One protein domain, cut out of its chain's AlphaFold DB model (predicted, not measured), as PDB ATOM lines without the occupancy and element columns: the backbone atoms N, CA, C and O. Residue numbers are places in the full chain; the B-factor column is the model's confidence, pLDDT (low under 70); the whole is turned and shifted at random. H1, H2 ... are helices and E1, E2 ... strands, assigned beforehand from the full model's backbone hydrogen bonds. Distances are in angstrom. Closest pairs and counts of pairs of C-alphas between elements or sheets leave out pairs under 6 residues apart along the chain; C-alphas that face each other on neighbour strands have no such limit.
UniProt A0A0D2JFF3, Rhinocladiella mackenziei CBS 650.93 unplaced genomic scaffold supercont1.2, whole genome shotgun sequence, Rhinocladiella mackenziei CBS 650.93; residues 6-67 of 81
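AT A GLANCE: This is residues 6 to 67 of the 81 residues of an uncharacterized protein of Rhinocladiella mackenziei CBS 650.93 (UniProt A0A0D2JFF3). Look first for a V of two helices, the long H2 and the shorter H1, with H3 packed on both of them on one side and the small hairpin of E1 and E2 on the other, where E2 packs on H2. The 62 printed residues hold E1, E2, H1, H2 and H3 in that order; the two-stranded sheet is antiparallel and the class is mostly helix. The whole is compact, with a radius of gyration of the C-alphas of 11.4 A, and spans 32 by 21 by 20 A, only just elongated.

HOW THE PARTS SIT: Start at the hairpin of E1, residues 6 to 8, and E2, residues 11 to 14, antiparallel at 135 degrees; N 6 and O 13 are 3.0 A apart, N 8 and O 11 2.9 A, within hydrogen-bond range. From Val 11 in E2 look to Leu 43 in H2, residues 32 to 52: these closest C-alphas are 6.5 A apart. H2 and H3, residues 60 to 66, form a helical hairpin: they touch at Phe 42 and Ile 65, closest C-alphas 6.0 A, through residues 38 to 45 of H2 alone, at a shallow tilt of 22 degrees, opposite ways. H3 also touches H1, residues 17 to 29, at Ala 22 and Ile 65, closest C-alphas 6.3 A, at a shallow tilt of 21 degrees, the same way. H1 and H2 are close but not clearly touching, with closest C-alphas Arg 27 and Phe 35 at 5.8 A and a steep tilt of 39 degrees. E1 is apart from H1 and H3. Every O i to N i+4 pair is within hydrogen-bond range in H1, 14 of 17 in H2 and 0 of 3 in H3, where 4 of 4 O i to N i+3 pairs are.

IN THESE COORDINATES: Find C-alpha 6 at (51.437, 38.993, -27.228), where E1 begins its 6.4 A; E2 spans 10.0 A. H1 runs 18.9 A. H2 runs 30.1 A from C-alpha 32 at (32.087, 27.145, -17.916), with a kink of 25 degrees near residue 43. H3 runs 11.6 A to C-alpha 66 at (44.617, 21.175, -22.976).

THE WHOLE: The C-alphas farthest apart, Thr 31 and Glu 55, are 33.4 A apart. The printed part has no cut, no link is long, and no printed residue is under 70 in pLDDT.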
ATOM      1  N   LYS A   6      52.438  38.019 -27.654       95.69
ATOM      2  CA  LYS A   6      51.437  38.993 -27.228       95.69
ATOM      3  C   LYS A   6      51.374  39.072 -25.713       95.69
ATOM      4  O   LYS A   6      51.761  38.137 -25.012       95.69
ATOM      5  N   VAL A   7      50.837  40.180 -25.220       96.88
ATOM      6  CA  VAL A   7      50.563  40.372 -23.798       96.88
ATOM      7  C   VAL A   7      49.096  40.060 -23.535       96.88
ATOM      8  O   VAL A   7      48.208  40.680 -24.118       96.88
ATOM      9  N   VAL A   8      48.838  39.109 -22.640       95.12
ATOM     10  CA  VAL A   8      47.495  38.748 -22.176       95.12
ATOM     11  C   VAL A   8      47.461  38.928 -20.667       95.12
ATOM     12  O   VAL A   8      48.217  38.277 -19.954       95.12
ATOM     13  N   ALA A   9      46.610  39.835 -20.181       95.19
ATOM     14  CA  ALA A   9      46.496  40.156 -18.752       95.19
ATOM     15  C   ALA A   9      47.858  40.430 -18.066       95.19
ATOM     16  O   ALA A   9      48.096  40.003 -16.941       95.19
ATOM     17  N   GLY A  10      48.769  41.118 -18.765       96.94
ATOM     18  CA  GLY A  10      50.112  41.435 -18.263       96.94
ATOM     19  C   GLY A  10      51.152  40.318 -18.407       96.94
ATOM     20  O   GLY A  10      52.308  40.536 -18.062       96.94
ATOM     21  N   VAL A  11      50.786  39.150 -18.946       96.62
ATOM     22  CA  VAL A  11      51.705  38.023 -19.173       96.62
ATOM     23  C   VAL A  11      52.078  37.933 -20.649       96.62
ATOM     24  O   VAL A  11      51.205  37.872 -21.518       96.62
ATOM     25  N   THR A  12      53.377  37.896 -20.941       96.00
ATOM     26  CA  THR A  12      53.889  37.673 -22.298       96.00
ATOM     27  C   THR A  12      53.778  36.194 -22.651       96.00
ATOM     28  O   THR A  12      54.424  35.351 -22.031       96.00
ATOM     29  N   VAL A  13      52.996  35.862 -23.673       95.12
ATOM     30  CA  VAL A  13      52.785  34.487 -24.153       95.12
ATOM     31  C   VAL A  13      53.045  34.397 -25.660       95.12
ATOM     32  O   VAL A  13      52.970  35.421 -26.344       95.12
ATOM     33  N   PRO A  14      53.359  33.205 -26.205       95.56
ATOM     34  CA  PRO A  14      53.441  33.023 -27.651       95.56
ATOM     35  C   PRO A  14      52.134  33.432 -28.347       95.56
ATOM     36  O   PRO A  14      51.047  33.059 -27.903       95.56
ATOM     37  N   ASP A  15      52.232  34.183 -29.442       95.19
ATOM     38  CA  ASP A  15      51.096  34.538 -30.296       95.19
ATOM     39  C   ASP A  15      51.061  33.632 -31.526       95.19
ATOM     40  O   ASP A  15      51.500  33.983 -32.619       95.19
ATOM     41  N   LEU A  16      50.599  32.404 -31.305       92.69
ATOM     42  CA  LEU A  16      50.558  31.366 -32.326       92.69
ATOM     43  C   LEU A  16      49.103  31.033 -32.672       92.69
ATOM     44  O   LEU A  16      48.283  30.905 -31.757       92.69
ATOM     45  N   PRO A  17      48.767  30.775 -33.950       92.00
ATOM     46  CA  PRO A  17      47.438  30.290 -34.327       92.00
ATOM     47  C   PRO A  17      47.012  29.019 -33.572       92.00
ATOM     48  O   PRO A  17      45.825  28.816 -33.325       92.00
ATOM     49  N   LEU A  18      47.972  28.178 -33.166       90.06
ATOM     50  CA  LEU A  18      47.717  26.990 -32.347       90.06
ATOM     51  C   LEU A  18      47.131  27.336 -30.966       90.06
ATOM     52  O   LEU A  18      46.278  26.597 -30.488       90.06
ATOM     53  N   VAL A  19      47.523  28.463 -30.354       91.56
ATOM     54  CA  VAL A  19      46.981  28.924 -29.060       91.56
ATOM     55  C   VAL A  19      45.480  29.170 -29.180       91.56
ATOM     56  O   VAL A  19      44.708  28.663 -28.373       91.56
ATOM     57  N   ALA A  20      45.059  29.914 -30.208       90.81
ATOM     58  CA  ALA A  20      43.646  30.203 -30.447       90.81
ATOM     59  C   ALA A  20      42.850  28.911 -30.685       90.81
ATOM     60  O   ALA A  20      41.862  28.666 -30.003       90.81
ATOM     61  N   LYS A  21      43.357  28.022 -31.553       93.19
ATOM     62  CA  LYS A  21      42.727  26.718 -31.819       93.19
ATOM     63  C   LYS A  21      42.606  25.850 -30.564       93.19
ATOM     64  O   LYS A  21      41.585  25.196 -30.379       93.19
ATOM     65  N   ALA A  22      43.623  25.836 -29.703       92.12
ATOM     66  CA  ALA A  22      43.590  25.084 -28.452       92.12
ATOM     67  C   ALA A  22      42.553  25.652 -27.470       92.12
ATOM     68  O   ALA A  22      41.864  24.880 -26.809       92.12
ATOM     69  N   ILE A  23      42.409  26.981 -27.398       92.25
ATOM     70  CA  ILE A  23      41.386  27.642 -26.571       92.25
ATOM     71  C   ILE A  23      39.985  27.321 -27.093       92.25
ATOM     72  O   ILE A  23      39.122  26.954 -26.298       92.25
ATOM     73  N   ASP A  24      39.769  27.414 -28.406       93.38
ATOM     74  CA  ASP A  24      38.480  27.098 -29.031       93.38
ATOM     75  C   ASP A  24      38.095  25.637 -28.774       93.38
ATOM     76  O   ASP A  24      36.975  25.345 -28.352       93.38
ATOM     77  N   PHE A  25      39.054  24.720 -28.923       92.19
ATOM     78  CA  PHE A  25      38.857  23.306 -28.620       92.19
ATOM     79  C   PHE A  25      38.564  23.078 -27.130       92.19
ATOM     80  O   PHE A  25      37.601  22.404 -26.773       92.19
ATOM     81  N   ALA A  26      39.322  23.700 -26.225       91.25
ATOM     82  CA  ALA A  26      39.048  23.626 -24.794       91.25
ATOM     83  C   ALA A  26      37.651  24.165 -24.444       91.25
ATOM     84  O   ALA A  26      36.956  23.572 -23.615       91.25
ATOM     85  N   ARG A  27      37.209  25.252 -25.089       91.69
ATOM     86  CA  ARG A  27      35.870  25.822 -24.905       91.69
ATOM     87  C   ARG A  27      34.776  24.879 -25.373       91.69
ATOM     88  O   ARG A  27      33.721  24.812 -24.745       91.69
ATOM     89  N   GLU A  28      35.021  24.165 -26.461       91.56
ATOM     90  CA  GLU A  28      34.082  23.186 -26.975       91.56
ATOM     91  C   GLU A  28      33.857  22.053 -25.966       91.56
ATOM     92  O   GLU A  28      32.718  21.687 -25.724       91.56
ATOM     93  N   TYR A  29      34.886  21.523 -25.307       89.19
ATOM     94  CA  TYR A  29      34.720  20.315 -24.478       89.19
ATOM     95  C   TYR A  29      34.557  20.573 -22.970       89.19
ATOM     96  O   TYR A  29      34.168  19.667 -22.228       89.19
ATOM     97  N   SER A  30      34.759  21.810 -22.514       88.12
ATOM     98  CA  SER A  30      34.727  22.167 -21.091       88.12
ATOM     99  C   SER A  30      33.408  22.805 -20.648       88.12
ATOM    100  O   SER A  30      32.783  23.576 -21.373       88.12
ATOM    101  N   THR A  31      33.009  22.546 -19.402       89.12
ATOM    102  CA  THR A  31      32.028  23.379 -18.680       89.12
ATOM    103  C   THR A  31      32.552  24.804 -18.499       89.12
ATOM    104  O   THR A  31      33.755  25.043 -18.582       89.12
ATOM    105  N   ASP A  32      31.676  25.756 -18.170       90.38
ATOM    106  CA  ASP A  32      32.087  27.145 -17.916       90.38
ATOM    107  C   ASP A  32      33.128  27.268 -16.808       90.38
ATOM    108  O   ASP A  32      34.095  28.015 -16.947       90.38
ATOM    109  N   ASN A  33      32.972  26.508 -15.722       89.56
ATOM    110  CA  ASN A  33      33.918  26.554 -14.615       89.56
ATOM    111  C   ASN A  33      35.315  26.075 -15.045       89.56
ATOM    112  O   ASN A  33      36.311  26.747 -14.774       89.56
ATOM    113  N   THR A  34      35.384  24.953 -15.763       90.38
ATOM    114  CA  THR A  34      36.647  24.404 -16.276       90.38
ATOM    115  C   THR A  34      37.248  25.283 -17.355       90.38
ATOM    116  O   THR A  34      38.430  25.606 -17.291       90.38
ATOM    117  N   PHE A  35      36.437  25.772 -18.290       92.19
ATOM    118  CA  PHE A  35      36.919  26.696 -19.303       92.19
ATOM    119  C   PHE A  35      37.486  27.966 -18.678       92.19
ATOM    120  O   PHE A  35      38.524  28.428 -19.118       92.19
ATOM    121  N   ASN A  36      36.864  28.514 -17.633       92.56
ATOM    122  CA  ASN A  36      37.393  29.693 -16.948       92.56
ATOM    123  C   ASN A  36      38.692  29.388 -16.184       92.56
ATOM    124  O   ASN A  36      39.524  30.280 -16.011       92.56
ATOM    125  N   HIS A  37      38.875  28.153 -15.710       92.88
ATOM    126  CA  HIS A  37      40.096  27.711 -15.036       92.88
ATOM    127  C   HIS A  37      41.300  27.672 -15.979       92.88
ATOM    128  O   HIS A  37      42.352  28.206 -15.627       92.88
ATOM    129  N   ILE A  38      41.121  27.125 -17.181       93.94
ATOM    130  CA  ILE A  38      42.175  26.914 -18.182       93.94
ATOM    131  C   ILE A  38      43.015  28.170 -18.485       93.94
ATOM    132  O   ILE A  38      44.230  28.102 -18.305       93.94
ATOM    133  N   PRO A  39      42.457  29.331 -18.889       92.81
ATOM    134  CA  PRO A  39      43.253  30.506 -19.222       92.81
ATOM    135  C   PRO A  39      43.976  31.065 -17.994       92.81
ATOM    136  O   PRO A  39      45.095  31.551 -18.125       92.81
ATOM    137  N   ARG A  40      43.401  30.952 -16.786       95.19
ATOM    138  CA  ARG A  40      44.089  31.372 -15.555       95.19
ATOM    139  C   ARG A  40      45.287  30.473 -15.255       95.19
ATOM    140  O   ARG A  40      46.366  30.991 -14.986       95.19
ATOM    141  N   SER A  41      45.111  29.154 -15.339       95.12
ATOM    142  CA  SER A  41      46.189  28.177 -15.133       95.12
ATOM    143  C   SER A  41      47.278  28.295 -16.192       95.12
ATOM    144  O   SER A  41      48.455  28.227 -15.863       95.12
ATOM    145  N   PHE A  42      46.896  28.535 -17.446       95.38
ATOM    146  CA  PHE A  42      47.818  28.781 -18.549       95.38
ATOM    147  C   PHE A  42      48.709  30.004 -18.279       95.38
ATOM    148  O   PHE A  42      49.934  29.893 -18.315       95.38
ATOM    149  N   LEU A  43      48.116  31.157 -17.950       96.00
ATOM    150  CA  LEU A  43      48.875  32.380 -17.658       96.00
ATOM    151  C   LEU A  43      49.741  32.224 -16.403       96.00
ATOM    152  O   LEU A  43      50.908  32.615 -16.407       96.00
ATOM    153  N   TRP A  44      49.198  31.601 -15.352       97.12
ATOM    154  CA  TRP A  44      49.946  31.288 -14.136       97.12
ATOM    155  C   TRP A  44      51.142  30.370 -14.411       97.12
ATOM    156  O   TRP A  44      52.242  30.632 -13.929       97.12
ATOM    157  N   GLY A  45      50.956  29.347 -15.246       96.19
ATOM    158  CA  GLY A  45      52.027  28.462 -15.684       96.19
ATOM    159  C   GLY A  45      53.158  29.234 -16.355       96.19
ATOM    160  O   GLY A  45      54.321  28.971 -16.072       96.19
ATOM    161  N   PHE A  46      52.851  30.229 -17.198       96.69
ATOM    162  CA  PHE A  46      53.880  31.085 -17.802       96.69
ATOM    163  C   PHE A  46      54.630  31.926 -16.771       96.69
ATOM    164  O   PHE A  46      55.855  31.955 -16.829       96.69
ATOM    165  N   ILE A  47      53.925  32.532 -15.813       97.44
ATOM    166  CA  ILE A  47      54.546  33.315 -14.734       97.44
ATOM    167  C   ILE A  47      55.545  32.456 -13.945       97.44
ATOM    168  O   ILE A  47      56.695  32.848 -13.779       97.44
ATOM    169  N   VAL A  48      55.123  31.274 -13.488       97.81
ATOM    170  CA  VAL A  48      55.971  30.386 -12.675       97.81
ATOM    171  C   VAL A  48      57.119  29.808 -13.497       97.81
ATOM    172  O   VAL A  48      58.266  29.774 -13.058       97.81
ATOM    173  N   ALA A  49      56.834  29.330 -14.701       97.06
ATOM    174  CA  ALA A  49      57.841  28.661 -15.504       97.06
ATOM    175  C   ALA A  49      58.904  29.639 -16.030       97.06
ATOM    176  O   ALA A  49      60.049  29.236 -16.210       97.06
ATOM    177  N   ASP A  50      58.574  30.922 -16.213       95.44
ATOM    178  CA  ASP A  50      59.560  31.957 -16.557       95.44
ATOM    179  C   ASP A  50      60.587  32.188 -15.444       95.44
ATOM    180  O   ASP A  50      61.696  32.629 -15.733       95.44
ATOM    181  N   THR A  51      60.263  31.837 -14.195       96.25
ATOM    182  CA  THR A  51      61.209  31.919 -13.074       96.25
ATOM    183  C   THR A  51      61.903  30.595 -12.770       96.25
ATOM    184  O   THR A  51      63.050  30.603 -12.337       96.25
ATOM    185  N   VAL A  52      61.217  29.460 -12.945       97.88
ATOM    186  CA  VAL A  52      61.713  28.142 -12.494       97.88
ATOM    187  C   VAL A  52      62.426  27.360 -13.602       97.88
ATOM    188  O   VAL A  52      63.369  26.634 -13.311       97.88
ATOM    189  N   ILE A  53      61.978  27.496 -14.852       97.00
ATOM    190  CA  ILE A  53      62.490  26.769 -16.028       97.00
ATOM    191  C   ILE A  53      62.518  27.707 -17.255       97.00
ATOM    192  O   ILE A  53      61.749  27.526 -18.214       97.00
ATOM    193  N   PRO A  54      63.340  28.777 -17.219       95.19
ATOM    194  CA  PRO A  54      63.348  29.821 -18.247       95.19
ATOM    195  C   PRO A  54      63.774  29.314 -19.634       95.19
ATOM    196  O   PRO A  54      63.357  29.874 -20.646       95.19
ATOM    197  N   GLU A  55      64.560  28.240 -19.695       95.62
ATOM    198  CA  GLU A  55      65.063  27.603 -20.918       95.62
ATOM    199  C   GLU A  55      64.067  26.662 -21.612       95.62
ATOM    200  O   GLU A  55      64.383  26.101 -22.663       95.62
ATOM    201  N   ARG A  56      62.866  26.469 -21.049       95.19
ATOM    202  CA  ARG A  56      61.859  25.582 -21.641       95.19
ATOM    203  C   ARG A  56      61.442  26.040 -23.037       95.19
ATOM    204  O   ARG A  56      61.381  27.233 -23.343       95.19
ATOM    205  N   ASP A  57      60.993  25.081 -23.836       94.75
ATOM    206  CA  ASP A  57      60.305  25.392 -25.078       94.75
ATOM    207  C   ASP A  57      58.942  26.043 -24.774       94.75
ATOM    208  O   ASP A  57      58.002  25.421 -24.265       94.75
ATOM    209  N   ARG A  58      58.852  27.342 -25.065       93.88
ATOM    210  CA  ARG A  58      57.645  28.137 -24.827       93.88
ATOM    211  C   ARG A  58      56.509  27.787 -25.788       93.88
ATOM    212  O   ARG A  58      55.361  28.005 -25.412       93.88
ATOM    213  N   GLU A  59      56.799  27.272 -26.983       92.50
ATOM    214  CA  GLU A  59      55.785  26.781 -27.921       92.50
ATOM    215  C   GLU A  59      55.176  25.477 -27.400       92.50
ATOM    216  O   GLU A  59      53.956  25.380 -27.302       92.50
ATOM    217  N   VAL A  60      55.994  24.525 -26.939       93.38
ATOM    218  CA  VAL A  60      55.496  23.282 -26.318       93.38
ATOM    219  C   VAL A  60      54.684  23.576 -25.059       93.38
ATOM    220  O   VAL A  60      53.649  22.953 -24.825       93.38
ATOM    221  N   HIS A  61      55.088  24.572 -24.266       94.75
ATOM    222  CA  HIS A  61      54.342  24.974 -23.075       94.75
ATOM    223  C   HIS A  61      52.895  25.411 -23.376       94.75
ATOM    224  O   HIS A  61      52.030  25.294 -22.509       94.75
ATOM    225  N   VAL A  62      52.585  25.844 -24.606       92.88
ATOM    226  CA  VAL A  62      51.209  26.174 -25.018       92.88
ATOM    227  C   VAL A  62      50.251  24.990 -24.877       92.88
ATOM    228  O   VAL A  62      49.067  25.194 -24.601       92.88
ATOM    229  N   VAL A  63      50.746  23.752 -24.977       89.62
ATOM    230  CA  VAL A  63      49.943  22.529 -24.797       89.62
ATOM    231  C   VAL A  63      49.275  22.475 -23.417       89.62
ATOM    232  O   VAL A  63      48.243  21.821 -23.266       89.62
ATOM    233  N   ALA A  64      49.766  23.242 -22.436       90.19
ATOM    234  CA  ALA A  64      49.119  23.413 -21.139       90.19
ATOM    235  C   ALA A  64      47.661  23.893 -21.234       90.19
ATOM    236  O   ALA A  64      46.917  23.672 -20.297       90.19
ATOM    237  N   ILE A  65      47.198  24.482 -22.342       92.75
ATOM    238  CA  ILE A  65      45.775  24.832 -22.538       92.75
ATOM    239  C   ILE A  65      44.863  23.590 -22.499       92.75
ATOM    240  O   ILE A  65      43.697  23.685 -22.126       92.75
ATOM    241  N   LEU A  66      45.387  22.414 -22.853       91.75
ATOM    242  CA  LEU A  66      44.617  21.175 -22.976       91.75
ATOM    243  C   LEU A  66      44.697  20.274 -21.734       91.75
ATOM    244  O   LEU A  66      44.168  19.164 -21.761       91.75
ATOM    245  N   TYR A  67      45.346  20.705 -20.648       88.88
ATOM    246  CA  TYR A  67      45.603  19.821 -19.499       88.88
ATOM    247  C   TYR A  67      44.322  19.314 -18.811       88.88
ATOM    248  O   TYR A  67      44.294  18.195 -18.305       88.88
TER     249      TYR A  67